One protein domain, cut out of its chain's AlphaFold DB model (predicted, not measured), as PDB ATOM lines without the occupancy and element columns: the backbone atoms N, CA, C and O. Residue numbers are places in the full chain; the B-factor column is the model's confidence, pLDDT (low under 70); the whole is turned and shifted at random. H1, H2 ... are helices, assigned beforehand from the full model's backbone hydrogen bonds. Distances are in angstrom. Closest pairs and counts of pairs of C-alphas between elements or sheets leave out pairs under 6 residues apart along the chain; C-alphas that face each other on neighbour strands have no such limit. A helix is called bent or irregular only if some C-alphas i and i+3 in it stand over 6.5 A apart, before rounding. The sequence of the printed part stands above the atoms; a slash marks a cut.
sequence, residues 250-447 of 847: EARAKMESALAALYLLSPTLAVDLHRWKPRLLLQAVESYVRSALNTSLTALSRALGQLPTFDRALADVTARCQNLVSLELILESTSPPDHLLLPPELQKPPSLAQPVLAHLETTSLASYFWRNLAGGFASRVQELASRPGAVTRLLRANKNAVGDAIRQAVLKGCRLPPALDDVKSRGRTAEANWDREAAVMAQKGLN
ATOM      1  N   GLU A 250     123.342 -11.798  38.934       88.69
ATOM      2  CA  GLU A 250     123.711 -12.877  39.858       88.69
ATOM      3  C   GLU A 250     124.821 -13.779  39.287       88.69
ATOM      4  O   GLU A 250     125.800 -14.079  39.973       88.69
ATOM      5  N   ALA A 251     124.715 -14.182  38.016       89.19
ATOM      6  CA  ALA A 251     125.745 -14.970  37.334       89.19
ATOM      7  C   ALA A 251     127.085 -14.218  37.261       89.19
ATOM      8  O   ALA A 251     128.146 -14.814  37.466       89.19
ATOM      9  N   ARG A 252     127.036 -12.900  37.033       90.06
ATOM     10  CA  ARG A 252     128.204 -12.018  37.074       90.06
ATOM     11  C   ARG A 252     128.830 -11.967  38.469       90.06
ATOM     12  O   ARG A 252     130.021 -12.221  38.578       90.06
ATOM     13  N   ALA A 253     128.054 -11.725  39.524       90.31
ATOM     14  CA  ALA A 253     128.577 -11.656  40.894       90.31
ATOM     15  C   ALA A 253     129.227 -12.980  41.353       90.31
ATOM     16  O   ALA A 253     130.283 -12.984  41.997       90.31
ATOM     17  N   LYS A 254     128.634 -14.120  40.964       92.31
ATOM     18  CA  LYS A 254     129.217 -15.457  41.178       92.31
ATOM     19  C   LYS A 254     130.555 -15.607  40.460       92.31
ATOM     20  O   LYS A 254     131.520 -16.073  41.065       92.31
ATOM     21  N   MET A 255     130.623 -15.181  39.199       93.19
ATOM     22  CA  MET A 255     131.852 -15.209  38.409       93.19
ATOM     23  C   MET A 255     132.940 -14.314  39.015       93.19
ATOM     24  O   MET A 255     134.060 -14.774  39.200       93.19
ATOM     25  N   GLU A 256     132.617 -13.077  39.395       92.94
ATOM     26  CA  GLU A 256     133.560 -12.145  40.035       92.94
ATOM     27  C   GLU A 256     134.173 -12.756  41.306       92.94
ATOM     28  O   GLU A 256     135.392 -12.735  41.489       92.94
ATOM     29  N   SER A 257     133.346 -13.398  42.138       93.69
ATOM     30  CA  SER A 257     133.797 -14.067  43.366       93.69
ATOM     31  C   SER A 257     134.696 -15.279  43.084       93.69
ATOM     32  O   SER A 257     135.688 -15.491  43.784       93.69
ATOM     33  N   ALA A 258     134.386 -16.062  42.046       94.75
ATOM     34  CA  ALA A 258     135.194 -17.208  41.632       94.75
ATOM     35  C   ALA A 258     136.555 -16.782  41.055       94.75
ATOM     36  O   ALA A 258     137.585 -17.349  41.423       94.75
ATOM     37  N   LEU A 259     136.580 -15.756  40.199       94.38
ATOM     38  CA  LEU A 259     137.815 -15.213  39.625       94.38
ATOM     39  C   LEU A 259     138.710 -14.600  40.714       94.38
ATOM     40  O   LEU A 259     139.916 -14.845  40.721       94.38
ATOM     41  N   ALA A 260     138.123 -13.874  41.671       92.88
ATOM     42  CA  ALA A 260     138.840 -13.343  42.827       92.88
ATOM     43  C   ALA A 260     139.441 -14.461  43.700       92.88
ATOM     44  O   ALA A 260     140.611 -14.384  44.073       92.88
ATOM     45  N   ALA A 261     138.688 -15.533  43.974       94.06
ATOM     46  CA  ALA A 261     139.188 -16.681  44.733       94.06
ATOM     47  C   ALA A 261     140.348 -17.401  44.018       94.06
ATOM     48  O   ALA A 261     141.361 -17.710  44.640       94.06
ATOM     49  N   LEU A 262     140.255 -17.620  42.700       94.62
ATOM     50  CA  LEU A 262     141.336 -18.234  41.912       94.62
ATOM     51  C   LEU A 262     142.584 -17.346  41.829       94.62
ATOM     52  O   LEU A 262     143.707 -17.857  41.806       94.62
ATOM     53  N   TYR A 263     142.404 -16.026  41.800       92.50
ATOM     54  CA  TYR A 263     143.508 -15.075  41.887       92.50
ATOM     55  C   TYR A 263     144.221 -15.173  43.244       92.50
ATOM     56  O   TYR A 263     145.432 -15.368  43.271       92.50
ATOM     57  N   LEU A 264     143.472 -15.120  44.352       91.94
ATOM     58  CA  LEU A 264     144.015 -15.179  45.717       91.94
ATOM     59  C   LEU A 264     144.657 -16.528  46.058       91.94
ATOM     60  O   LEU A 264     145.670 -16.576  46.740       91.94
ATOM     61  N   LEU A 265     144.090 -17.642  45.591       92.75
ATOM     62  CA  LEU A 265     144.623 -18.977  45.879       92.75
ATOM     63  C   LEU A 265     145.795 -19.379  44.972       92.75
ATOM     64  O   LEU A 265     146.344 -20.474  45.143       92.75
ATOM     65  N   SER A 266     146.162 -18.541  43.997       91.50
ATOM     66  CA  SER A 266     147.255 -18.841  43.073       91.50
ATOM     67  C   SER A 266     148.594 -18.987  43.818       91.50
ATOM     68  O   SER A 266     148.857 -18.229  44.745       91.50
ATOM     69  N   PRO A 267     149.456 -19.955  43.444       87.00
ATOM     70  CA  PRO A 267     150.680 -20.244  44.195       87.00
ATOM     71  C   PRO A 267     151.632 -19.046  44.276       87.00
ATOM     72  O   PRO A 267     151.950 -18.454  43.246       87.00
ATOM     73  N   THR A 268     152.121 -18.741  45.477       80.62
ATOM     74  CA  THR A 268     153.127 -17.700  45.761       80.62
ATOM     75  C   THR A 268     154.486 -18.263  46.190       80.62
ATOM     76  O   THR A 268     155.488 -17.561  46.106       80.62
ATOM     77  N   LEU A 269     154.540 -19.534  46.595       67.06
ATOM     78  CA  LEU A 269     155.747 -20.210  47.076       67.06
ATOM     79  C   LEU A 269     156.738 -20.529  45.946       67.06
ATOM     80  O   LEU A 269     156.334 -20.985  44.876       67.06
ATOM     81  N   ALA A 270     158.036 -20.350  46.220       62.50
ATOM     82  CA  ALA A 270     159.156 -20.684  45.326       62.50
ATOM     83  C   ALA A 270     159.119 -20.007  43.938       62.50
ATOM     84  O   ALA A 270     159.715 -20.497  42.977       62.50
ATOM     85  N   VAL A 271     158.413 -18.878  43.816       68.25
ATOM     86  CA  VAL A 271     158.338 -18.075  42.590       68.25
ATOM     87  C   VAL A 271     158.926 -16.699  42.871       68.25
ATOM     88  O   VAL A 271     158.581 -16.072  43.868       68.25
ATOM     89  N   ASP A 272     159.771 -16.202  41.965       71.94
ATOM     90  CA  ASP A 272     160.221 -14.809  41.998       71.94
ATOM     91  C   ASP A 272     159.003 -13.876  42.031       71.94
ATOM     92  O   ASP A 272     158.268 -13.767  41.042       71.94
ATOM     93  N   LEU A 273     158.799 -13.182  43.155       67.38
ATOM     94  CA  LEU A 273     157.628 -12.326  43.375       67.38
ATOM     95  C   LEU A 273     157.491 -11.261  42.275       67.38
ATOM     96  O   LEU A 273     156.385 -10.996  41.812       67.38
ATOM     97  N   HIS A 274     158.609 -10.747  41.750       68.62
ATOM     98  CA  HIS A 274     158.644  -9.788  40.634       68.62
ATOM     99  C   HIS A 274     158.117 -10.333  39.290       68.62
ATOM    100  O   HIS A 274     157.856  -9.553  38.377       68.62
ATOM    101  N   ARG A 275     157.965 -11.655  39.138       75.81
ATOM    102  CA  ARG A 275     157.444 -12.321  37.927       75.81
ATOM    103  C   ARG A 275     156.183 -13.144  38.203       75.81
ATOM    104  O   ARG A 275     155.799 -13.975  37.375       75.81
ATOM    105  N   TRP A 276     155.545 -12.937  39.354       86.06
ATOM    106  CA  TRP A 276     154.370 -13.700  39.748       86.06
ATOM    107  C   TRP A 276     153.207 -13.520  38.757       86.06
ATOM    108  O   TRP A 276     152.944 -12.428  38.255       86.06
ATOM    109  N   LYS A 277     152.502 -14.620  38.467       86.31
ATOM    110  CA  LYS A 277     151.302 -14.646  37.617       86.31
ATOM    111  C   LYS A 277     150.222 -15.508  38.281       86.31
ATOM    112  O   LYS A 277     150.563 -16.574  38.801       86.31
ATOM    113  N   PRO A 278     148.931 -15.135  38.193       90.12
ATOM    114  CA  PRO A 278     147.837 -15.856  38.847       90.12
ATOM    115  C   PRO A 278     147.503 -17.170  38.115       90.12
ATOM    116  O   PRO A 278     146.541 -17.260  37.355       90.12
ATOM    117  N   ARG A 279     148.332 -18.205  38.301       91.81
ATOM    118  CA  ARG A 279     148.285 -19.458  37.523       91.81
ATOM    119  C   ARG A 279     146.923 -20.155  37.550       91.81
ATOM    120  O   ARG A 279     146.513 -20.663  36.511       91.81
ATOM    121  N   LEU A 280     146.228 -20.188  38.690       93.81
ATOM    122  CA  LEU A 280     144.938 -20.885  38.791       93.81
ATOM    123  C   LEU A 280     143.848 -20.163  37.992       93.81
ATOM    124  O   LEU A 280     143.103 -20.803  37.258       93.81
ATOM    125  N   LEU A 281     143.817 -18.828  38.064       94.19
ATOM    126  CA  LEU A 281     142.925 -17.994  37.256       94.19
ATOM    127  C   LEU A 281     143.174 -18.213  35.755       94.19
ATOM    128  O   LEU A 281     142.234 -18.451  34.997       94.19
ATOM    129  N   LEU A 282     144.445 -18.163  35.338       94.50
ATOM    130  CA  LEU A 282     144.836 -18.348  33.938       94.50
ATOM    131  C   LEU A 282     144.423 -19.730  33.418       94.50
ATOM    132  O   LEU A 282     143.828 -19.829  32.348       94.50
ATOM    133  N   GLN A 283     144.674 -20.787  34.197       95.00
ATOM    134  CA  GLN A 283     144.308 -22.159  33.836       95.00
ATOM    135  C   GLN A 283     142.792 -22.359  33.727       95.00
ATOM    136  O   GLN A 283     142.335 -23.009  32.785       95.00
ATOM    137  N   ALA A 284     142.007 -21.798  34.652       95.69
ATOM    138  CA  ALA A 284     140.551 -21.913  34.633       95.69
ATOM    139  C   ALA A 284     139.949 -21.265  33.376       95.69
ATOM    140  O   ALA A 284     139.149 -21.887  32.669       95.69
ATOM    141  N   VAL A 285     140.387 -20.043  33.048       94.56
ATOM    142  CA  VAL A 285     139.914 -19.315  31.861       94.56
ATOM    143  C   VAL A 285     140.398 -19.978  30.569       94.56
ATOM    144  O   VAL A 285     139.599 -20.180  29.654       94.56
ATOM    145  N   GLU A 286     141.667 -20.388  30.488       94.12
ATOM    146  CA  GLU A 286     142.203 -21.109  29.324       94.12
ATOM    147  C   GLU A 286     141.430 -22.415  29.070       94.12
ATOM    148  O   GLU A 286     141.068 -22.715  27.930       94.12
ATOM    149  N   SER A 287     141.122 -23.167  30.131       95.06
ATOM    150  CA  SER A 287     140.334 -24.401  30.055       95.06
ATOM    151  C   SER A 287     138.914 -24.143  29.537       95.06
ATOM    152  O   SER A 287     138.448 -24.857  28.642       95.06
ATOM    153  N   TYR A 288     138.248 -23.085  30.017       95.31
ATOM    154  CA  TYR A 288     136.931 -22.677  29.521       95.31
ATOM    155  C   TYR A 288     136.964 -22.324  28.026       95.31
ATOM    156  O   TYR A 288     136.181 -22.867  27.241       95.31
ATOM    157  N   VAL A 289     137.920 -21.487  27.604       93.81
ATOM    158  CA  VAL A 289     138.098 -21.078  26.199       93.81
ATOM    159  C   VAL A 289     138.375 -22.293  25.309       93.81
ATOM    160  O   VAL A 289     137.743 -22.455  24.261       93.81
ATOM    161  N   ARG A 290     139.284 -23.186  25.725       93.75
ATOM    162  CA  ARG A 290     139.637 -24.405  24.978       93.75
ATOM    163  C   ARG A 290     138.450 -25.368  24.877       93.75
ATOM    164  O   ARG A 290     138.214 -25.932  23.809       93.75
ATOM    165  N   SER A 291     137.670 -25.526  25.947       95.00
ATOM    166  CA  SER A 291     136.448 -26.339  25.944       95.00
ATOM    167  C   SER A 291     135.390 -25.778  24.985       95.00
ATOM    168  O   SER A 291     134.834 -26.518  24.163       95.00
ATOM    169  N   ALA A 292     135.163 -24.459  25.015       93.56
ATOM    170  CA  ALA A 292     134.250 -23.780  24.100       93.56
ATOM    171  C   ALA A 292     134.686 -23.948  22.635       93.56
ATOM    172  O   ALA A 292     133.852 -24.274  21.788       93.56
ATOM    173  N   LEU A 293     135.982 -23.795  22.342       93.50
ATOM    174  CA  LEU A 293     136.576 -24.007  21.018       93.50
ATOM    175  C   LEU A 293     136.376 -25.437  20.507       93.50
ATOM    176  O   LEU A 293     135.823 -25.630  19.425       93.50
ATOM    177  N   ASN A 294     136.782 -26.439  21.288       93.81
ATOM    178  CA  ASN A 294     136.716 -27.846  20.883       93.81
ATOM    179  C   ASN A 294     135.274 -28.315  20.660       93.81
ATOM    180  O   ASN A 294     134.985 -29.029  19.693       93.81
ATOM    181  N   THR A 295     134.355 -27.883  21.526       93.88
ATOM    182  CA  THR A 295     132.934 -28.227  21.404       93.88
ATOM    183  C   THR A 295     132.321 -27.584  20.158       93.88
ATOM    184  O   THR A 295     131.636 -28.264  19.393       93.88
ATOM    185  N   SER A 296     132.624 -26.306  19.901       93.62
ATOM    186  CA  SER A 296     132.194 -25.582  18.698       93.62
ATOM    187  C   SER A 296     132.763 -26.193  17.417       93.62
ATOM    188  O   SER A 296     132.024 -26.413  16.456       93.62
ATOM    189  N   LEU A 297     134.053 -26.544  17.406       91.38
ATOM    190  CA  LEU A 297     134.704 -27.177  16.260       91.38
ATOM    191  C   LEU A 297     134.081 -28.540  15.948       91.38
ATOM    192  O   LEU A 297     133.811 -28.845  14.787       91.38
ATOM    193  N   THR A 298     133.806 -29.344  16.977       91.06
ATOM    194  CA  THR A 298     133.169 -30.660  16.828       91.06
ATOM    195  C   THR A 298     131.736 -30.535  16.305       91.06
ATOM    196  O   THR A 298     131.346 -31.281  15.403       91.06
ATOM    197  N   ALA A 299     130.960 -29.580  16.829       91.00
ATOM    198  CA  ALA A 299     129.593 -29.316  16.385       91.00
ATOM    199  C   ALA A 299     129.550 -28.899  14.905       91.00
ATOM    200  O   ALA A 299     128.816 -29.502  14.121       91.00
ATOM    201  N   LEU A 300     130.399 -27.947  14.502       88.88
ATOM    202  CA  LEU A 300     130.506 -27.506  13.108       88.88
ATOM    203  C   LEU A 300     131.010 -28.618  12.184       88.88
ATOM    204  O   LEU A 300     130.449 -28.830  11.111       88.88
ATOM    205  N   SER A 301     132.018 -29.379  12.615       86.12
ATOM    206  CA  SER A 301     132.579 -30.494  11.840       86.12
ATOM    207  C   SER A 301     131.552 -31.591  11.564       86.12
ATOM    208  O   SER A 301     131.554 -32.179  10.482       86.12
ATOM    209  N   ARG A 302     130.662 -31.871  12.524       86.38
ATOM    210  CA  ARG A 302     129.559 -32.825  12.355       86.38
ATOM    211  C   ARG A 302     128.477 -32.264  11.433       86.38
ATOM    212  O   ARG A 302     128.022 -32.969  10.535       86.38
ATOM    213  N   ALA A 303     128.109 -30.999  11.622       86.00
ATOM    214  CA  ALA A 303     127.064 -30.348  10.842       86.00
ATOM    215  C   ALA A 303     127.444 -30.150   9.363       86.00
ATOM    216  O   ALA A 303     126.574 -30.194   8.498       86.00
ATOM    217  N   LEU A 304     128.739 -30.052   9.041       78.06
ATOM    218  CA  LEU A 304     129.230 -30.088   7.656       78.06
ATOM    219  C   LEU A 304     128.880 -31.391   6.916       78.06
ATOM    220  O   LEU A 304     128.697 -31.375   5.700       78.06
ATOM    221  N   GLY A 305     128.769 -32.516   7.629       75.38
ATOM    222  CA  GLY A 305     128.319 -33.790   7.058       75.38
ATOM    223  C   GLY A 305     126.799 -33.882   6.877       75.38
ATOM    224  O   GLY A 305     126.325 -34.738   6.133       75.38
ATOM    225  N   GLN A 306     126.039 -33.006   7.541       80.12
ATOM    226  CA  GLN A 306     124.574 -32.981   7.582       80.12
ATOM    227  C   GLN A 306     124.077 -31.526   7.533       80.12
ATOM    228  O   GLN A 306     123.587 -30.991   8.528       80.12
ATOM    229  N   LEU A 307     124.184 -30.893   6.359       74.81
ATOM    230  CA  LEU A 307     123.860 -29.475   6.123       74.81
ATOM    231  C   LEU A 307     122.535 -28.955   6.730       74.81
ATOM    232  O   LEU A 307     122.544 -27.821   7.198       74.81
ATOM    233  N   PRO A 308     121.432 -29.728   6.839       80.31
ATOM    234  CA  PRO A 308     120.219 -29.266   7.531       80.31
ATOM    235  C   PRO A 308     120.414 -28.915   9.018       80.31
ATOM    236  O   PRO A 308     119.609 -28.195   9.598       80.31
ATOM    237  N   THR A 309     121.471 -29.426   9.655       84.88
ATOM    238  CA  THR A 309     121.807 -29.151  11.065       84.88
ATOM    239  C   THR A 309     122.799 -27.996  11.236       84.88
ATOM    240  O   THR A 309     123.119 -27.622  12.366       84.88
ATOM    241  N   PHE A 310     123.280 -27.416  10.131       85.81
ATOM    242  CA  PHE A 310     124.332 -26.402  10.122       85.81
ATOM    243  C   PHE A 310     123.915 -25.098  10.802       85.81
ATOM    244  O   PHE A 310     124.655 -24.601  11.648       85.81
ATOM    245  N   ASP A 311     122.704 -24.609  10.538       86.19
ATOM    246  CA  ASP A 311     122.198 -23.380  11.166       86.19
ATOM    247  C   ASP A 311     122.057 -23.526  12.687       86.19
ATOM    248  O   ASP A 311     122.372 -22.608  13.445       86.19
ATOM    249  N   ARG A 312     121.658 -24.717  13.156       89.56
ATOM    250  CA  ARG A 312     121.587 -25.030  14.590       89.56
ATOM    251  C   ARG A 312     122.978 -25.072  15.223       89.56
ATOM    252  O   ARG A 312     123.177 -24.484  16.281       89.56
ATOM    253  N   ALA A 313     123.945 -25.712  14.564       90.50
ATOM    254  CA  ALA A 313     125.326 -25.741  15.040       90.50
ATOM    255  C   ALA A 313     125.949 -24.335  15.077       90.50
ATOM    256  O   ALA A 313     126.639 -24.000  16.037       90.50
ATOM    257  N   LEU A 314     125.672 -23.486  14.081       90.25
ATOM    258  CA  LEU A 314     126.100 -22.086  14.080       90.25
ATOM    259  C   LEU A 314     125.454 -21.276  15.207       90.25
ATOM    260  O   LEU A 314     126.137 -20.457  15.823       90.25
ATOM    261  N   ALA A 315     124.176 -21.506  15.513       90.19
ATOM    262  CA  ALA A 315     123.513 -20.862  16.646       90.19
ATOM    263  C   ALA A 315     124.179 -21.237  17.985       90.19
ATOM    264  O   ALA A 315     124.450 -20.352  18.798       90.19
ATOM    265  N   ASP A 316     124.529 -22.513  18.176       90.75
ATOM    266  CA  ASP A 316     125.230 -22.988  19.378       90.75
ATOM    267  C   ASP A 316     126.649 -22.393  19.495       90.75
ATOM    268  O   ASP A 316     127.081 -21.996  20.579       90.75
ATOM    269  N   VAL A 317     127.379 -22.290  18.377       92.69
ATOM    270  CA  VAL A 317     128.714 -21.657  18.313       92.69
ATOM    271  C   VAL A 317     128.620 -20.163  18.628       92.69
ATOM    272  O   VAL A 317     129.438 -19.634  19.381       92.69
ATOM    273  N   THR A 318     127.596 -19.494  18.094       91.25
ATOM    274  CA  THR A 318     127.311 -18.077  18.355       91.25
ATOM    275  C   THR A 318     127.087 -17.845  19.848       91.25
ATOM    276  O   THR A 318     127.725 -16.968  20.423       91.25
ATOM    277  N   ALA A 319     126.250 -18.660  20.497       90.94
ATOM    278  CA  ALA A 319     125.977 -18.553  21.931       90.94
ATOM    279  C   ALA A 319     127.242 -18.755  22.788       90.94
ATOM    280  O   ALA A 319     127.468 -18.030  23.754       90.94
ATOM    281  N   ARG A 320     128.120 -19.694  22.406       92.25
ATOM    282  CA  ARG A 320     129.411 -19.906  23.088       92.25
ATOM    283  C   ARG A 320     130.346 -18.705  22.950       92.25
ATOM    284  O   ARG A 320     131.001 -18.345  23.923       92.25
ATOM    285  N   CYS A 321     130.383 -18.063  21.783       91.50
ATOM    286  CA  CYS A 321     131.139 -16.823  21.605       91.50
ATOM    287  C   CYS A 321     130.574 -15.680  22.464       91.50
ATOM    288  O   CYS A 321     131.339 -14.960  23.097       91.50
ATOM    289  N   GLN A 322     129.248 -15.551  22.564       90.62
ATOM    290  CA  GLN A 322     128.617 -14.532  23.414       90.62
ATOM    291  C   GLN A 322     128.955 -14.718  24.900       90.62
ATOM    292  O   GLN A 322     129.176 -13.734  25.610       90.62
ATOM    293  N   ASN A 323     129.074 -15.964  25.371       91.69
ATOM    294  CA  ASN A 323     129.554 -16.243  26.726       91.69
ATOM    295  C   ASN A 323     131.019 -15.810  26.922       91.69
ATOM    296  O   ASN A 323     131.353 -15.283  27.978       91.69
ATOM    297  N   LEU A 324     131.883 -15.976  25.912       92.06
ATOM    298  CA  LEU A 324     133.279 -15.514  25.964       92.06
ATOM    299  C   LEU A 324     133.395 -13.988  25.987       92.06
ATOM    300  O   LEU A 324     134.185 -13.458  26.759       92.06
ATOM    301  N   VAL A 325     132.575 -13.286  25.200       89.94
ATOM    302  CA  VAL A 325     132.475 -11.815  25.245       89.94
ATOM    303  C   VAL A 325     131.991 -11.353  26.622       89.94
ATOM    304  O   VAL A 325     132.499 -10.382  27.176       89.94
ATOM    305  N   SER A 326     131.033 -12.076  27.207       90.56
ATOM    306  CA  SER A 326     130.541 -11.785  28.555       90.56
ATOM    307  C   SER A 326     131.620 -12.018  29.618       90.56
ATOM    308  O   SER A 326     131.768 -11.199  30.520       90.56
ATOM    309  N   LEU A 327     132.408 -13.092  29.498       92.25
ATOM    310  CA  LEU A 327     133.547 -13.368  30.379       92.25
ATOM    311  C   LEU A 327     134.623 -12.278  30.281       92.25
ATOM    312  O   LEU A 327     135.130 -11.840  31.308       92.25
ATOM    313  N   GLU A 328     134.944 -11.823  29.068       91.06
ATOM    314  CA  GLU A 328     135.892 -10.728  28.825       91.06
ATOM    315  C   GLU A 328     135.434  -9.432  29.511       91.06
ATOM    316  O   GLU A 328     136.205  -8.826  30.248       91.06
ATOM    317  N   LEU A 329     134.148  -9.076  29.392       88.69
ATOM    318  CA  LEU A 329     133.569  -7.918  30.083       88.69
ATOM    319  C   LEU A 329     133.657  -8.042  31.614       88.69
ATOM    320  O   LEU A 329     133.971  -7.076  32.313       88.69
ATOM    321  N   ILE A 330     133.367  -9.228  32.157       90.56
ATOM    322  CA  ILE A 330     133.460  -9.472  33.602       90.56
ATOM    323  C   ILE A 330     134.918  -9.315  34.055       90.56
ATOM    324  O   ILE A 330     135.178  -8.586  35.010       90.56
ATOM    325  N   LEU A 331     135.879  -9.895  33.331       90.75
ATOM    326  CA  LEU A 331     137.311  -9.757  33.613       90.75
ATOM    327  C   LEU A 331     137.802  -8.303  33.542       90.75
ATOM    328  O   LEU A 331     138.621  -7.903  34.367       90.75
ATOM    329  N   GLU A 332     137.307  -7.508  32.590       88.94
ATOM    330  CA  GLU A 332     137.640  -6.081  32.463       88.94
ATOM    331  C   GLU A 332     137.073  -5.237  33.606       88.94
ATOM    332  O   GLU A 332     137.684  -4.254  34.021       88.94
ATOM    333  N   SER A 333     135.886  -5.601  34.095       86.31
ATOM    334  CA  SER A 333     135.194  -4.867  35.159       86.31
ATOM    335  C   SER A 333     135.594  -5.294  36.573       86.31
ATOM    336  O   SER A 333     135.281  -4.580  37.523       86.31
ATOM    337  N   THR A 334     136.308  -6.414  36.716       86.06
ATOM    338  CA  THR A 334     136.777  -6.926  38.009       86.06
ATOM    339  C   THR A 334     138.182  -6.410  38.314       86.06
ATOM    340  O   THR A 334     139.142  -6.725  37.602       86.06
ATOM    341  N   SER A 335     138.324  -5.653  39.403       84.56
ATOM    342  CA  SER A 335     139.631  -5.262  39.944       84.56
ATOM    343  C   SER A 335     140.276  -6.422  40.713       84.56
ATOM    344  O   SER A 335     139.567  -7.112  41.452       84.56
ATOM    345  N   PRO A 336     141.601  -6.636  40.604       84.56
ATOM    346  CA  PRO A 336     142.280  -7.670  41.379       84.56
ATOM    347  C   PRO A 336     142.176  -7.387  42.891       84.56
ATOM    348  O   PRO A 336     142.418  -6.250  43.303       84.56
ATOM    349  N   PRO A 337     141.827  -8.391  43.720       85.69
ATOM    350  CA  PRO A 337     141.791  -8.238  45.172       85.69
ATOM    351  C   PRO A 337     143.204  -8.131  45.768       85.69
ATOM    352  O   PRO A 337     144.186  -8.587  45.176       85.69
ATOM    353  N   ASP A 338     143.296  -7.556  46.968       82.19
ATOM    354  CA  ASP A 338     144.558  -7.407  47.696       82.19
ATOM    355  C   ASP A 338     145.094  -8.770  48.147       82.19
ATOM    356  O   ASP A 338     144.392  -9.553  48.791       82.19
ATOM    357  N   HIS A 339     146.353  -9.052  47.810       82.62
ATOM    358  CA  HIS A 339     147.003 -10.323  48.106       82.62
ATOM    359  C   HIS A 339     147.999 -10.149  49.258       82.62
ATOM    360  O   HIS A 339     149.036  -9.522  49.078       82.62
ATOM    361  N   LEU A 340     147.705 -10.742  50.421       80.50
ATOM    362  CA  LEU A 340     148.478 -10.560  51.664       80.50
ATOM    363  C   LEU A 340     149.969 -10.926  51.531       80.50
ATOM    364  O   LEU A 340     150.816 -10.254  52.100       80.50
ATOM    365  N   LEU A 341     150.287 -11.955  50.738       78.38
ATOM    366  CA  LEU A 341     151.664 -12.444  50.551       78.38
ATOM    367  C   LEU A 341     152.436 -11.765  49.397       78.38
ATOM    368  O   LEU A 341     153.553 -12.177  49.095       78.38
ATOM    369  N   LEU A 342     151.848 -10.786  48.694       78.75
ATOM    370  CA  LEU A 342     152.531 -10.073  47.603       78.75
ATOM    371  C   LEU A 342     152.949  -8.666  48.063       78.75
ATOM    372  O   LEU A 342     152.138  -7.973  48.681       78.75
ATOM    373  N   PRO A 343     154.168  -8.195  47.724       73.19
ATOM    374  CA  PRO A 343     154.585  -6.831  48.020       73.19
ATOM    375  C   PRO A 343     153.619  -5.800  47.411       73.19
ATOM    376  O   PRO A 343     153.216  -5.959  46.254       73.19
ATOM    377  N   PRO A 344     153.303  -4.700  48.119       65.69
ATOM    378  CA  PRO A 344     152.384  -3.669  47.628       65.69
ATOM    379  C   PRO A 344     152.886  -2.953  46.358       65.69
ATOM    380  O   PRO A 344     152.099  -2.321  45.656       65.69
ATOM    381  N   GLU A 345     154.183  -3.066  46.052       59.53
ATOM    382  CA  GLU A 345     154.869  -2.437  44.914       59.53
ATOM    383  C   GLU A 345     154.702  -3.192  43.582       59.53
ATOM    384  O   GLU A 345     154.971  -2.632  42.515       59.53
ATOM    385  N   LEU A 346     154.234  -4.449  43.604       63.69
ATOM    386  CA  LEU A 346     153.881  -5.181  42.386       63.69
ATOM    387  C   LEU A 346     152.599  -4.581  41.799       63.69
ATOM    388  O   LEU A 346     151.493  -4.860  42.256       63.69
ATOM    389  N   GLN A 347     152.787  -3.712  40.801       56.09
ATOM    390  CA  GLN A 347     151.757  -2.958  40.083       56.09
ATOM    391  C   GLN A 347     150.501  -3.808  39.844       56.09
ATOM    392  O   GLN A 347     150.493  -4.703  38.996       56.09
ATOM    393  N   LYS A 348     149.430  -3.525  40.598       65.19
ATOM    394  CA  LYS A 348     148.130  -4.173  40.407       65.19
ATOM    395  C   LYS A 348     147.688  -3.921  38.965       65.19
ATOM    396  O   LYS A 348     147.570  -2.752  38.584       65.19
ATOM    397  N   PRO A 349     147.449  -4.962  38.149       70.19
ATOM    398  CA  PRO A 349     146.914  -4.732  36.822       70.19
ATOM    399  C   PRO A 349     145.558  -4.012  36.958       70.19
ATOM    400  O   PRO A 349     144.786  -4.339  37.860       70.19
ATOM    401  N   PRO A 350     145.239  -3.039  36.087       77.44
ATOM    402  CA  PRO A 350     143.979  -2.294  36.117       77.44
ATOM    403  C   PRO A 350     142.730  -3.187  36.071       77.44
ATOM    404  O   PRO A 350     141.664  -2.759  36.503       77.44
ATOM    405  N   SER A 351     142.842  -4.410  35.548       86.44
ATOM    406  CA  SER A 351     141.770  -5.406  35.530       86.44
ATOM    407  C   SER A 351     142.326  -6.831  35.499       86.44
ATOM    408  O   SER A 351     143.482  -7.055  35.123       86.44
ATOM    409  N   LEU A 352     141.484  -7.814  35.831       88.12
ATOM    410  CA  LEU A 352     141.819  -9.235  35.679       88.12
ATOM    411  C   LEU A 352     141.916  -9.683  34.207       88.12
ATOM    412  O   LEU A 352     142.485 -10.739  33.933       88.12
ATOM    413  N   ALA A 353     141.425  -8.886  33.250       87.38
ATOM    414  CA  ALA A 353     141.522  -9.190  31.820       87.38
ATOM    415  C   ALA A 353     142.961  -9.126  31.293       87.38
ATOM    416  O   ALA A 353     143.373  -9.994  30.528       87.38
ATOM    417  N   GLN A 354     143.753  -8.141  31.721       87.44
ATOM    418  CA  GLN A 354     145.112  -7.940  31.212       87.44
ATOM    419  C   GLN A 354     146.035  -9.165  31.368       87.44
ATOM    420  O   GLN A 354     146.642  -9.558  30.367       87.44
ATOM    421  N   PRO A 355     146.160  -9.811  32.549       87.88
ATOM    422  CA  PRO A 355     147.003 -11.000  32.680       87.88
ATOM    423  C   PRO A 355     146.495 -12.181  31.839       87.88
ATOM    424  O   PRO A 355     147.309 -12.934  31.309       87.88
ATOM    425  N   VAL A 356     145.175 -12.325  31.673       89.06
ATOM    426  CA  VAL A 356     144.559 -13.378  30.845       89.06
ATOM    427  C   VAL A 356     144.852 -13.156  29.360       89.06
ATOM    428  O   VAL A 356     145.309 -14.069  28.676       89.06
ATOM    429  N   LEU A 357     144.627 -11.940  28.862       89.25
ATOM    430  CA  LEU A 357     144.858 -11.569  27.465       89.25
ATOM    431  C   LEU A 357     146.345 -11.644  27.092       89.25
ATOM    432  O   LEU A 357     146.683 -12.140  26.019       89.25
ATOM    433  N   ALA A 358     147.233 -11.239  28.005       88.06
ATOM    434  CA  ALA A 358     148.675 -11.388  27.838       88.06
ATOM    435  C   ALA A 358     149.116 -12.862  27.819       88.06
ATOM    436  O   ALA A 358     149.993 -13.216  27.038       88.06
ATOM    437  N   HIS A 359     148.511 -13.728  28.643       88.88
ATOM    438  CA  HIS A 359     148.799 -15.173  28.656       88.88
ATOM    439  C   HIS A 359     148.339 -15.879  27.377       88.88
ATOM    440  O   HIS A 359     149.022 -16.770  26.888       88.88
ATOM    441  N   LEU A 360     147.200 -15.466  26.815       86.50
ATOM    442  CA  LEU A 360     146.669 -16.000  25.555       86.50
ATOM    443  C   LEU A 360     147.227 -15.295  24.304       86.50
ATOM    444  O   LEU A 360     146.801 -15.615  23.194       86.50
ATOM    445  N   GLU A 361     148.130 -14.320  24.480       86.38
ATOM    446  CA  GLU A 361     148.731 -13.505  23.415       86.38
ATOM    447  C   GLU A 361     147.681 -12.937  22.436       86.38
ATOM    448  O   GLU A 361     147.806 -12.993  21.207       86.38
ATOM    449  N   THR A 362     146.581 -12.413  22.983       85.25
ATOM    450  CA  THR A 362     145.433 -11.929  22.205       85.25
ATOM    451  C   THR A 362     144.916 -10.603  22.742       85.25
ATOM    452  O   THR A 362     145.022 -10.311  23.925       85.25
ATOM    453  N   THR A 363     144.313  -9.801  21.869       82.81
ATOM    454  CA  THR A 363     143.652  -8.545  22.246       82.81
ATOM    455  C   THR A 363     142.213  -8.749  22.712       82.81
ATOM    456  O   THR A 363     141.668  -7.868  23.355       82.81
ATOM    457  N   SER A 364     141.604  -9.892  22.373       87.69
ATOM    458  CA  SER A 364     140.247 -10.261  22.784       87.69
ATOM    459  C   SER A 364     140.055 -11.780  22.781       87.69
ATOM    460  O   SER A 364     140.632 -12.493  21.943       87.69
ATOM    461  N   LEU A 365     139.219 -12.285  23.692       88.62
ATOM    462  CA  LEU A 365     138.820 -13.692  23.767       88.62
ATOM    463  C   LEU A 365     137.956 -14.090  22.567       88.62
ATOM    464  O   LEU A 365     138.140 -15.178  22.019       88.62
ATOM    465  N   ALA A 366     137.069 -13.206  22.102       87.94
ATOM    466  CA  ALA A 366     136.259 -13.444  20.904       87.94
ATOM    467  C   ALA A 366     137.133 -13.559  19.642       87.94
ATOM    468  O   ALA A 366     136.974 -14.486  18.843       87.94
ATOM    469  N   SER A 367     138.125 -12.671  19.506       85.94
ATOM    470  CA  SER A 367     139.107 -12.725  18.412       85.94
ATOM    471  C   SER A 367     139.935 -14.011  18.446       85.94
ATOM    472  O   SER A 367     140.207 -14.619  17.409       85.94
ATOM    473  N   TYR A 368     140.363 -14.438  19.635       88.62
ATOM    474  CA  TYR A 368     141.083 -15.698  19.816       88.62
ATOM    475  C   TYR A 368     140.211 -16.905  19.444       88.62
ATOM    476  O   TYR A 368     140.672 -17.811  18.745       88.62
ATOM    477  N   PHE A 369     138.939 -16.898  19.853       91.81
ATOM    478  CA  PHE A 369     137.984 -17.959  19.563       91.81
ATOM    479  C   PHE A 369     137.771 -18.144  18.053       91.81
ATOM    480  O   PHE A 369     138.014 -19.228  17.522       91.81
ATOM    481  N   TRP A 370     137.394 -17.088  17.330       88.50
ATOM    482  CA  TRP A 370     137.090 -17.201  15.899       88.50
ATOM    483  C   TRP A 370     138.318 -17.511  15.037       88.50
ATOM    484  O   TRP A 370     138.208 -18.300  14.101       88.50
ATOM    485  N   ARG A 371     139.504 -16.969  15.360       85.62
ATOM    486  CA  ARG A 371     140.745 -17.274  14.617       85.62
ATOM    487  C   ARG A 371     141.135 -18.748  14.719       85.62
ATOM    488  O   ARG A 371     141.470 -19.366  13.706       85.62
ATOM    489  N   ASN A 372     141.076 -19.312  15.925       88.00
ATOM    490  CA  ASN A 372     141.406 -20.718  16.153       88.00
ATOM    491  C   ASN A 372     140.329 -21.651  15.586       88.00
ATOM    492  O   ASN A 372     140.658 -22.659  14.958       88.00
ATOM    493  N   LEU A 373     139.050 -21.280  15.720       88.81
ATOM    494  CA  LEU A 373     137.946 -22.017  15.110       88.81
ATOM    495  C   LEU A 373     138.067 -22.047  13.580       88.81
ATOM    496  O   LEU A 373     137.886 -23.107  12.988       88.81
ATOM    497  N   ALA A 374     138.442 -20.932  12.944       85.00
ATOM    498  CA  ALA A 374     138.676 -20.856  11.501       85.00
ATOM    499  C   ALA A 374     139.795 -21.795  11.046       85.00
ATOM    500  O   ALA A 374     139.640 -22.485  10.040       85.00
ATOM    501  N   GLY A 375     140.904 -21.848  11.794       82.94
ATOM    502  CA  GLY A 375     142.022 -22.749  11.512       82.94
ATOM    503  C   GLY A 375     141.611 -24.224  11.543       82.94
ATOM    504  O   GLY A 375     141.843 -24.941  10.572       82.94
ATOM    505  N   GLY A 376     140.947 -24.659  12.619       83.56
ATOM    506  CA  GLY A 376     140.482 -26.047  12.750       83.56
ATOM    507  C   GLY A 376     139.336 -26.408  11.798       83.56
ATOM    508  O   GLY A 376     139.226 -27.542  11.332       83.56
ATOM    509  N   PHE A 377     138.466 -25.450  11.477       85.00
ATOM    510  CA  PHE A 377     137.376 -25.660  10.528       85.00
ATOM    511  C   PHE A 377     137.904 -25.803   9.094       85.00
ATOM    512  O   PHE A 377     137.473 -26.703   8.375       85.00
ATOM    513  N   ALA A 378     138.893 -24.991   8.703       81.81
ATOM    514  CA  ALA A 378     139.533 -25.054   7.389       81.81
ATOM    515  C   ALA A 378     140.178 -26.422   7.112       81.81
ATOM    516  O   ALA A 378     139.962 -26.997   6.043       81.81
ATOM    517  N   SER A 379     140.911 -26.983   8.083       82.62
ATOM    518  CA  SER A 379     141.523 -28.311   7.938       82.62
ATOM    519  C   SER A 379     140.470 -29.402   7.736       82.62
ATOM    520  O   SER A 379     140.648 -30.301   6.913       82.62
ATOM    521  N   ARG A 380     139.326 -29.300   8.424       82.12
ATOM    522  CA  ARG A 380     138.229 -30.263   8.273       82.12
ATOM    523  C   ARG A 380     137.509 -30.132   6.931       82.12
ATOM    524  O   ARG A 380     137.164 -31.144   6.319       82.12
ATOM    525  N   VAL A 381     137.297 -28.907   6.456       80.00
ATOM    526  CA  VAL A 381     136.732 -28.649   5.124       80.00
ATOM    527  C   VAL A 381     137.667 -29.177   4.032       80.00
ATOM    528  O   VAL A 381     137.184 -29.785   3.079       80.00
ATOM    529  N   GLN A 382     138.988 -29.036   4.187       78.75
ATOM    530  CA  GLN A 382     139.981 -29.597   3.264       78.75
ATOM    531  C   GLN A 382     139.936 -31.132   3.216       78.75
ATOM    532  O   GLN A 382     139.931 -31.715   2.130       78.75
ATOM    533  N   GLU A 383     139.835 -31.792   4.372       79.88
ATOM    534  CA  GLU A 383     139.692 -33.251   4.454       79.88
ATOM    535  C   GLU A 383     138.427 -33.734   3.726       79.88
ATOM    536  O   GLU A 383     138.488 -34.656   2.911       79.88
ATOM    537  N   LEU A 384     137.285 -33.074   3.947       74.62
ATOM    538  CA  LEU A 384     136.032 -33.402   3.260       74.62
ATOM    539  C   LEU A 384     136.091 -33.082   1.758       74.62
ATOM    540  O   LEU A 384     135.561 -33.844   0.952       74.62
ATOM    541  N   ALA A 385     136.778 -32.008   1.366       70.75
ATOM    542  CA  ALA A 385     136.958 -31.621  -0.031       70.75
ATOM    543  C   ALA A 385     137.852 -32.590  -0.822       70.75
ATOM    544  O   ALA A 385     137.673 -32.719  -2.034       70.75
ATOM    545  N   SER A 386     138.782 -33.276  -0.147       73.12
ATOM    546  CA  SER A 386     139.670 -34.285  -0.744       73.12
ATOM    547  C   SER A 386     138.974 -35.620  -1.048       73.12
ATOM    548  O   SER A 386     139.449 -36.388  -1.882       73.12
ATOM    549  N   ARG A 387     137.821 -35.895  -0.418       74.38
ATOM    550  CA  ARG A 387     137.040 -37.119  -0.638       74.38
ATOM    551  C   ARG A 387     135.973 -36.891  -1.720       74.38
ATOM    552  O   ARG A 387     135.136 -35.995  -1.571       74.38
ATOM    553  N   PRO A 388     135.932 -37.689  -2.802       60.19
ATOM    554  CA  PRO A 388     134.844 -37.619  -3.773       60.19
ATOM    555  C   PRO A 388     133.552 -38.178  -3.151       60.19
ATOM    556  O   PRO A 388     133.501 -39.327  -2.725       60.19
ATOM    557  N   GLY A 389     132.494 -37.363  -3.077       72.19
ATOM    558  CA  GLY A 389     131.233 -37.765  -2.444       72.19
ATOM    559  C   GLY A 389     130.080 -36.779  -2.645       72.19
ATOM    560  O   GLY A 389     130.256 -35.669  -3.153       72.19
ATOM    561  N   ALA A 390     128.867 -37.189  -2.254       67.56
ATOM    562  CA  ALA A 390     127.661 -36.353  -2.315       67.56
ATOM    563  C   ALA A 390     127.775 -35.087  -1.438       67.56
ATOM    564  O   ALA A 390     127.367 -34.009  -1.863       67.56
ATOM    565  N   VAL A 391     128.419 -35.199  -0.270       67.06
ATOM    566  CA  VAL A 391     128.662 -34.089   0.670       67.06
ATOM    567  C   VAL A 391     129.559 -33.009   0.048       67.06
ATOM    568  O   VAL A 391     129.252 -31.825   0.135       67.06
ATOM    569  N   THR A 392     130.611 -33.399  -0.674       71.06
ATOM    570  CA  THR A 392     131.546 -32.477  -1.345       71.06
ATOM    571  C   THR A 392     130.880 -31.688  -2.473       71.06
ATOM    572  O   THR A 392     131.154 -30.500  -2.653       71.06
ATOM    573  N   ARG A 393     129.964 -32.320  -3.221       72.69
ATOM    574  CA  ARG A 393     129.161 -31.641  -4.251       72.69
ATOM    575  C   ARG A 393     128.178 -30.645  -3.635       72.69
ATOM    576  O   ARG A 393     128.064 -29.527  -4.129       72.69
ATOM    577  N   LEU A 394     127.530 -31.028  -2.536       71.62
ATOM    578  CA  LEU A 394     126.563 -30.191  -1.831       71.62
ATOM    579  C   LEU A 394     127.226 -28.971  -1.156       71.62
ATOM    580  O   LEU A 394     126.697 -27.866  -1.238       71.62
ATOM    581  N   LEU A 395     128.420 -29.138  -0.573       73.19
ATOM    582  CA  LEU A 395     129.215 -28.036  -0.010       73.19
ATOM    583  C   LEU A 395     129.692 -27.043  -1.078       73.19
ATOM    584  O   LEU A 395     129.669 -25.838  -0.844       73.19
ATOM    585  N   ARG A 396     130.085 -27.521  -2.270       73.62
ATOM    586  CA  ARG A 396     130.451 -26.636  -3.394       73.62
ATOM    587  C   ARG A 396     129.247 -25.860  -3.931       73.62
ATOM    588  O   ARG A 396     129.398 -24.684  -4.243       73.62
ATOM    589  N   ALA A 397     128.076 -26.494  -4.004       78.38
ATOM    590  CA  ALA A 397     126.842 -25.853  -4.458       78.38
ATOM    591  C   ALA A 397     126.341 -24.770  -3.483       78.38
ATOM    592  O   ALA A 397     125.884 -23.720  -3.922       78.38
ATOM    593  N   ASN A 398     126.491 -24.987  -2.171       77.44
ATOM    594  CA  ASN A 398     126.006 -24.077  -1.124       77.44
ATOM    595  C   ASN A 398     127.093 -23.170  -0.522       77.44
ATOM    596  O   ASN A 398     126.880 -22.560   0.524       77.44
ATOM    597  N   LYS A 399     128.260 -23.057  -1.166       77.75
ATOM    598  CA  LYS A 399     129.433 -22.345  -0.635       77.75
ATOM    599  C   LYS A 399     129.140 -20.902  -0.206       77.75
ATOM    600  O   LYS A 399     129.567 -20.491   0.869       77.75
ATOM    601  N   ASN A 400     128.415 -20.148  -1.032       78.69
ATOM    602  CA  ASN A 400     128.104 -18.743  -0.751       78.69
ATOM    603  C   ASN A 400     127.122 -18.616   0.423       78.69
ATOM    604  O   ASN A 400     127.374 -17.849   1.343       78.69
ATOM    605  N   ALA A 401     126.075 -19.450   0.452       79.94
ATOM    606  CA  ALA A 401     125.091 -19.466   1.535       79.94
ATOM    607  C   ALA A 401     125.713 -19.859   2.889       79.94
ATOM    608  O   ALA A 401     125.435 -19.231   3.906       79.94
ATOM    609  N   VAL A 402     126.604 -20.858   2.899       81.56
ATOM    610  CA  VAL A 402     127.357 -21.267   4.097       81.56
ATOM    611  C   VAL A 402     128.299 -20.149   4.560       81.56
ATOM    612  O   VAL A 402     128.386 -19.882   5.756       81.56
ATOM    613  N   GLY A 403     128.974 -19.464   3.631       81.25
ATOM    614  CA  GLY A 403     129.836 -18.320   3.941       81.25
ATOM    615  C   GLY A 403     129.077 -17.140   4.553       81.25
ATOM    616  O   GLY A 403     129.533 -16.571   5.545       81.25
ATOM    617  N   ASP A 404     127.901 -16.812   4.019       81.38
ATOM    618  CA  ASP A 404     127.057 -15.735   4.544       81.38
ATOM    619  C   ASP A 404     126.452 -16.088   5.912       81.38
ATOM    620  O   ASP A 404     126.447 -15.245   6.812       81.38
ATOM    621  N   ALA A 405     126.033 -17.341   6.120       84.31
ATOM    622  CA  ALA A 405     125.559 -17.825   7.418       84.31
ATOM    623  C   ALA A 405     126.659 -17.764   8.495       84.31
ATOM    624  O   ALA A 405     126.414 -17.311   9.614       84.31
ATOM    625  N   ILE A 406     127.896 -18.144   8.148       85.75
ATOM    626  CA  ILE A 406     129.066 -18.010   9.029       85.75
ATOM    627  C   ILE A 406     129.338 -16.535   9.349       85.75
ATOM    628  O   ILE A 406     129.524 -16.196  10.516       85.75
ATOM    629  N   ARG A 407     129.328 -15.644   8.348       84.38
ATOM    630  CA  ARG A 407     129.527 -14.198   8.559       84.38
ATOM    631  C   ARG A 407     128.491 -13.632   9.534       84.38
ATOM    632  O   ARG A 407     128.860 -12.925  10.469       84.38
ATOM    633  N   GLN A 408     127.211 -13.963   9.358       85.25
ATOM    634  CA  GLN A 408     126.148 -13.522  10.269       85.25
ATOM    635  C   GLN A 408     126.316 -14.092  11.686       85.25
ATOM    636  O   GLN A 408     126.102 -13.369  12.662       85.25
ATOM    637  N   ALA A 409     126.742 -15.353  11.812       86.44
ATOM    638  CA  ALA A 409     127.019 -15.986  13.099       86.44
ATOM    639  C   ALA A 409     128.175 -15.301  13.853       86.44
ATOM    640  O   ALA A 409     128.044 -15.029  15.045       86.44
ATOM    641  N   VAL A 410     129.266 -14.941  13.164       86.50
ATOM    642  CA  VAL A 410     130.397 -14.201  13.761       86.50
ATOM    643  C   VAL A 410     129.946 -12.828  14.259       86.50
ATOM    644  O   VAL A 410     130.141 -12.502  15.429       86.50
ATOM    645  N   LEU A 411     129.257 -12.053  13.413       85.62
ATOM    646  CA  LEU A 411     128.774 -10.713  13.770       85.62
ATOM    647  C   LEU A 411     127.783 -10.731  14.940       85.62
ATOM    648  O   LEU A 411     127.769  -9.809  15.754       85.62
ATOM    649  N   LYS A 412     126.947 -11.770  15.040       85.38
ATOM    650  CA  LYS A 412     126.024 -11.954  16.169       85.38
ATOM    651  C   LYS A 412     126.748 -12.442  17.428       85.38
ATOM    652  O   LYS A 412     126.369 -12.050  18.530       85.38
ATOM    653  N   GLY A 413     127.779 -13.270  17.266       84.12
ATOM    654  CA  GLY A 413     128.553 -13.874  18.351       84.12
ATOM    655  C   GLY A 413     129.455 -12.885  19.083       84.12
ATOM    656  O   GLY A 413     129.653 -13.024  20.286       84.12
ATOM    657  N   CYS A 414     129.954 -11.867  18.378       85.50
ATOM    658  CA  CYS A 414     130.774 -10.801  18.958       85.50
ATOM    659  C   CYS A 414     129.957  -9.702  19.669       85.50
ATOM    660  O   CYS A 414     130.538  -8.777  20.233       85.50
ATOM    661  N   ARG A 415     128.619  -9.772  19.650       83.31
ATOM    662  CA  ARG A 415     127.750  -8.835  20.380       83.31
ATOM    663  C   ARG A 415     127.475  -9.342  21.791       83.31
ATOM    664  O   ARG A 415     127.247 -10.533  21.992       83.31
ATOM    665  N   LEU A 416     127.428  -8.417  22.745       79.81
ATOM    666  CA  LEU A 416     127.008  -8.702  24.116       79.81
ATOM    667  C   LEU A 416     125.557  -9.213  24.153       79.81
ATOM    668  O   LEU A 416     124.715  -8.724  23.389       79.81
ATOM    669  N   PRO A 417     125.234 -10.171  25.041       81.25
ATOM    670  CA  PRO A 417     123.851 -10.509  25.339       81.25
ATOM    671  C   PRO A 417     123.075  -9.271  25.821       81.25
ATOM    672  O   PRO A 417     123.621  -8.474  26.586       81.25
ATOM    673  N   PRO A 418     121.789  -9.124  25.458       77.19
ATOM    674  CA  PRO A 418     120.983  -7.954  25.822       77.19
ATOM    675  C   PRO A 418     120.850  -7.753  27.339       77.19
ATOM    676  O   PRO A 418     120.660  -6.632  27.793       77.19
ATOM    677  N   ALA A 419     120.993  -8.816  28.134       77.25
ATOM    678  CA  ALA A 419     120.975  -8.749  29.595       77.25
ATOM    679  C   ALA A 419     122.221  -8.076  30.216       77.25
ATOM    680  O   ALA A 419     122.197  -7.758  31.400       77.25
ATOM    681  N   LEU A 420     123.293  -7.876  29.439       74.00
ATOM    682  CA  LEU A 420     124.552  -7.229  29.846       74.00
ATOM    683  C   LEU A 420     124.867  -5.966  29.010       74.00
ATOM    684  O   LEU A 420     125.939  -5.372  29.154       74.00
ATOM    685  N   ASP A 421     123.953  -5.567  28.119       68.25
ATOM    686  CA  ASP A 421     124.085  -4.397  27.242       68.25
ATOM    687  C   ASP A 421     123.586  -3.130  27.960       68.25
ATOM    688  O   ASP A 421     122.438  -2.711  27.805       68.25
ATOM    689  N   ASP A 422     124.447  -2.534  28.788       60.62
ATOM    690  CA  ASP A 422     124.194  -1.265  29.475       60.62
ATOM    691  C   ASP A 422     124.654  -0.058  28.632       60.62
ATOM    692  O   ASP A 422     125.590  -0.121  27.834       60.62
ATOM    693  N   VAL A 423     124.059   1.121  28.848       47.88
ATOM    694  CA  VAL A 423     124.367   2.346  28.070       47.88
ATOM    695  C   VAL A 423     125.855   2.751  28.151       47.88
ATOM    696  O   VAL A 423     126.375   3.362  27.220       47.88
ATOM    697  N   LYS A 424     126.571   2.358  29.219       50.78
ATOM    698  CA  LYS A 424     128.029   2.550  29.364       50.78
ATOM    699  C   LYS A 424     128.878   1.552  28.560       50.78
ATOM    700  O   LYS A 424     129.989   1.911  28.180       50.78
ATOM    701  N   SER A 425     128.398   0.332  28.296       50.00
ATOM    702  CA  SER A 425     129.134  -0.677  27.510       50.00
ATOM    703  C   SER A 425     128.935  -0.511  25.998       50.00
ATOM    704  O   SER A 425     129.828  -0.874  25.231       50.00
ATOM    705  N   ARG A 426     127.847   0.152  25.569       43.56
ATOM    706  CA  ARG A 426     127.571   0.498  24.158       43.56
ATOM    707  C   ARG A 426     128.681   1.279  23.451       43.56
ATOM    708  O   ARG A 426     128.863   1.103  22.253       43.56
ATOM    709  N   GLY A 427     129.422   2.127  24.168       41.44
ATOM    710  CA  GLY A 427     130.527   2.898  23.584       41.44
ATOM    711  C   GLY A 427     131.752   2.051  23.215       41.44
ATOM    712  O   GLY A 427     132.464   2.404  22.288       41.44
ATOM    713  N   ARG A 428     131.982   0.916  23.897       47.28
ATOM    714  CA  ARG A 428     133.169   0.063  23.685       47.28
ATOM    715  C   ARG A 428     132.957  -1.029  22.636       47.28
ATOM    716  O   ARG A 428     133.891  -1.381  21.930       47.28
ATOM    717  N   THR A 429     131.741  -1.562  22.504       45.97
ATOM    718  CA  THR A 429     131.423  -2.613  21.517       45.97
ATOM    719  C   THR A 429     131.025  -2.078  20.142       45.97
ATOM    720  O   THR A 429     131.115  -2.821  19.168       45.97
ATOM    721  N   ALA A 430     130.620  -0.806  20.033       42.75
ATOM    722  CA  ALA A 430     130.254  -0.180  18.760       42.75
ATOM    723  C   ALA A 430     131.459   0.213  17.877       42.75
ATOM    724  O   ALA A 430     131.286   0.365  16.670       42.75
ATOM    725  N   GLU A 431     132.667   0.344  18.442       43.25
ATOM    726  CA  GLU A 431     133.893   0.709  17.702       43.25
ATOM    727  C   GLU A 431     134.681  -0.497  17.151       43.25
ATOM    728  O   GLU A 431     135.572  -0.333  16.316       43.25
ATOM    729  N   ALA A 432     134.361  -1.724  17.573       55.12
ATOM    730  CA  ALA A 432     135.067  -2.922  17.126       55.12
ATOM    731  C   ALA A 432     134.545  -3.392  15.754       55.12
ATOM    732  O   ALA A 432     133.463  -3.970  15.635       55.12
ATOM    733  N   ASN A 433     135.322  -3.138  14.698       62.41
ATOM    734  CA  ASN A 433     135.022  -3.612  13.349       62.41
ATOM    735  C   ASN A 433     135.321  -5.119  13.207       62.41
ATOM    736  O   ASN A 433     136.428  -5.511  12.838       62.41
ATOM    737  N   TRP A 434     134.312  -5.954  13.472       71.25
ATOM    738  CA  TRP A 434     134.380  -7.422  13.390       71.25
ATOM    739  C   TRP A 434     134.314  -7.989  11.961       71.25
ATOM    740  O   TRP A 434     134.288  -9.212  11.771       71.25
ATOM    741  N   ASP A 435     134.279  -7.129  10.934       66.81
ATOM    742  CA  ASP A 435     134.256  -7.567   9.535       66.81
ATOM    743  C   ASP A 435     135.530  -8.332   9.158       66.81
ATOM    744  O   ASP A 435     135.486  -9.221   8.303       66.81
ATOM    745  N   ARG A 436     136.656  -8.043   9.829       70.25
ATOM    746  CA  ARG A 436     137.926  -8.751   9.638       70.25
ATOM    747  C   ARG A 436     137.821 -10.207  10.087       70.25
ATOM    748  O   ARG A 436     138.196 -11.102   9.337       70.25
ATOM    749  N   GLU A 437     137.285 -10.467  11.270       71.25
ATOM    750  CA  GLU A 437     137.127 -11.806  11.845       71.25
ATOM    751  C   GLU A 437     136.072 -12.604  11.074       71.25
ATOM    752  O   GLU A 437     136.270 -13.789  10.793       71.25
ATOM    753  N   ALA A 438     134.989 -11.943  10.652       71.50
ATOM    754  CA  ALA A 438     133.974 -12.542   9.795       71.50
ATOM    755  C   ALA A 438     134.540 -12.917   8.414       71.50
ATOM    756  O   ALA A 438     134.255 -14.003   7.903       71.50
ATOM    757  N   ALA A 439     135.386 -12.062   7.827       70.44
ATOM    758  CA  ALA A 439     136.095 -12.360   6.586       70.44
ATOM    759  C   ALA A 439     137.108 -13.499   6.765       70.44
ATOM    760  O   ALA A 439     137.137 -14.404   5.935       70.44
ATOM    761  N   VAL A 440     137.880 -13.515   7.856       72.56
ATOM    762  CA  VAL A 440     138.836 -14.593   8.162       72.56
ATOM    763  C   VAL A 440     138.113 -15.931   8.314       72.56
ATOM    764  O   VAL A 440     138.525 -16.904   7.691       72.56
ATOM    765  N   MET A 441     137.015 -16.000   9.068       76.00
ATOM    766  CA  MET A 441     136.261 -17.245   9.243       76.00
ATOM    767  C   MET A 441     135.603 -17.716   7.932       76.00
ATOM    768  O   MET A 441     135.678 -18.900   7.601       76.00
ATOM    769  N   ALA A 442     135.006 -16.808   7.151       67.06
ATOM    770  CA  ALA A 442     134.333 -17.153   5.895       67.06
ATOM    771  C   ALA A 442     135.312 -17.490   4.750       67.06
ATOM    772  O   ALA A 442     135.072 -18.432   3.997       67.06
ATOM    773  N   GLN A 443     136.425 -16.763   4.608       65.00
ATOM    774  CA  GLN A 443     137.407 -16.991   3.539       65.00
ATOM    775  C   GLN A 443     138.355 -18.151   3.868       65.00
ATOM    776  O   GLN A 443     138.486 -19.069   3.058       65.00
ATOM    777  N   LYS A 444     138.962 -18.158   5.065       62.66
ATOM    778  CA  LYS A 444     139.911 -19.204   5.489       62.66
ATOM    779  C   LYS A 444     139.209 -20.548   5.703       62.66
ATOM    780  O   LYS A 444     139.773 -21.583   5.372       62.66
ATOM    781  N   GLY A 445     137.968 -20.534   6.199       57.72
ATOM    782  CA  GLY A 445     137.184 -21.739   6.478       57.72
ATOM    783  C   GLY A 445     136.678 -22.494   5.241       57.72
ATOM    784  O   GLY A 445     136.583 -23.716   5.284       57.72
ATOM    785  N   LEU A 446     136.363 -21.800   4.138       60.66
ATOM    786  CA  LEU A 446     135.755 -22.397   2.929       60.66
ATOM    787  C   LEU A 446     136.717 -22.538   1.735       60.66
ATOM    788  O   LEU A 446     136.377 -23.222   0.769       60.66
ATOM    789  N   ASN A 447     137.893 -21.903   1.772       59.88
ATOM    790  CA  ASN A 447     138.890 -21.909   0.696       59.88
ATOM    791  C   ASN A 447     140.325 -22.023   1.264       59.88
ATOM    792  O   ASN A 447     141.020 -21.016   1.386       59.88
TER     793      ASN A 447
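What this domain is: This is residues 250 to 447 of the 847 residues of the protein "Conserved oligomeric Golgi complex subunit 5" of Ophiocordyceps camponoti-saundersi (nom. inval.) (UniProt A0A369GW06). The long hairpin of H2 and H3, with H5 packed on both its helices, H7 on H3, and H9 on H5 and H7 away from the hairpin, forms an elongated up-and-down bundle, each of these five helices running against the one before it. H1 and H4 pack where H2 begins and H3 ends, H6 lies at the far end, and H8 touches no helix. The printed part has 198 residues with nine named helices, H1 to H9 in chain order, and no named strand: all helix. It is only just compact, close to loose, with a radius of gyration of the C-alphas of 19.5 A and spans of 64 by 41 by 27 A.

Where its parts are: H3, residues 307 to 333, is 39.7 A long and irregular, with C-alphas 308 and 311 7.2 A apart. H2 is residues 279 to 303, 35.8 A, and H5 365 to 386, 32.0 A. H1, residues 250 to 264, begins at C-alpha 250 (123.711, -12.877, 39.858). H7 is residues 399 to 413; H9, 435 to 446, ends at C-alpha 446 (135.755, -22.397, 2.929). The shorter ones are H4, 353 to 359, H6, 390 to 397, and H8, 426 to 429.

How they stand to each other: The hub, H3, touches five helices, among them H2, opposite ways at a shallow 15 degrees; the closest C-alphas, of Ala 303 and Phe 310, are 4.9 A apart. H5 and H9 touch, C-alphas 378 and 445 being closest at 4.2 A. Every O i to N i+4 pair is within hydrogen-bond range in H1, H2, H4, H5, H6 and H7, against 21 of 23 in H3 and 7 of 8 in H9; H8 is too short for one.

The domain as a whole: The printed part has no cut. The links H1 to H2, H3 to H4 and H7 to H8 are long. Mean pLDDT of the printed part is 81.0; residues 421 to 433 are among those under 70.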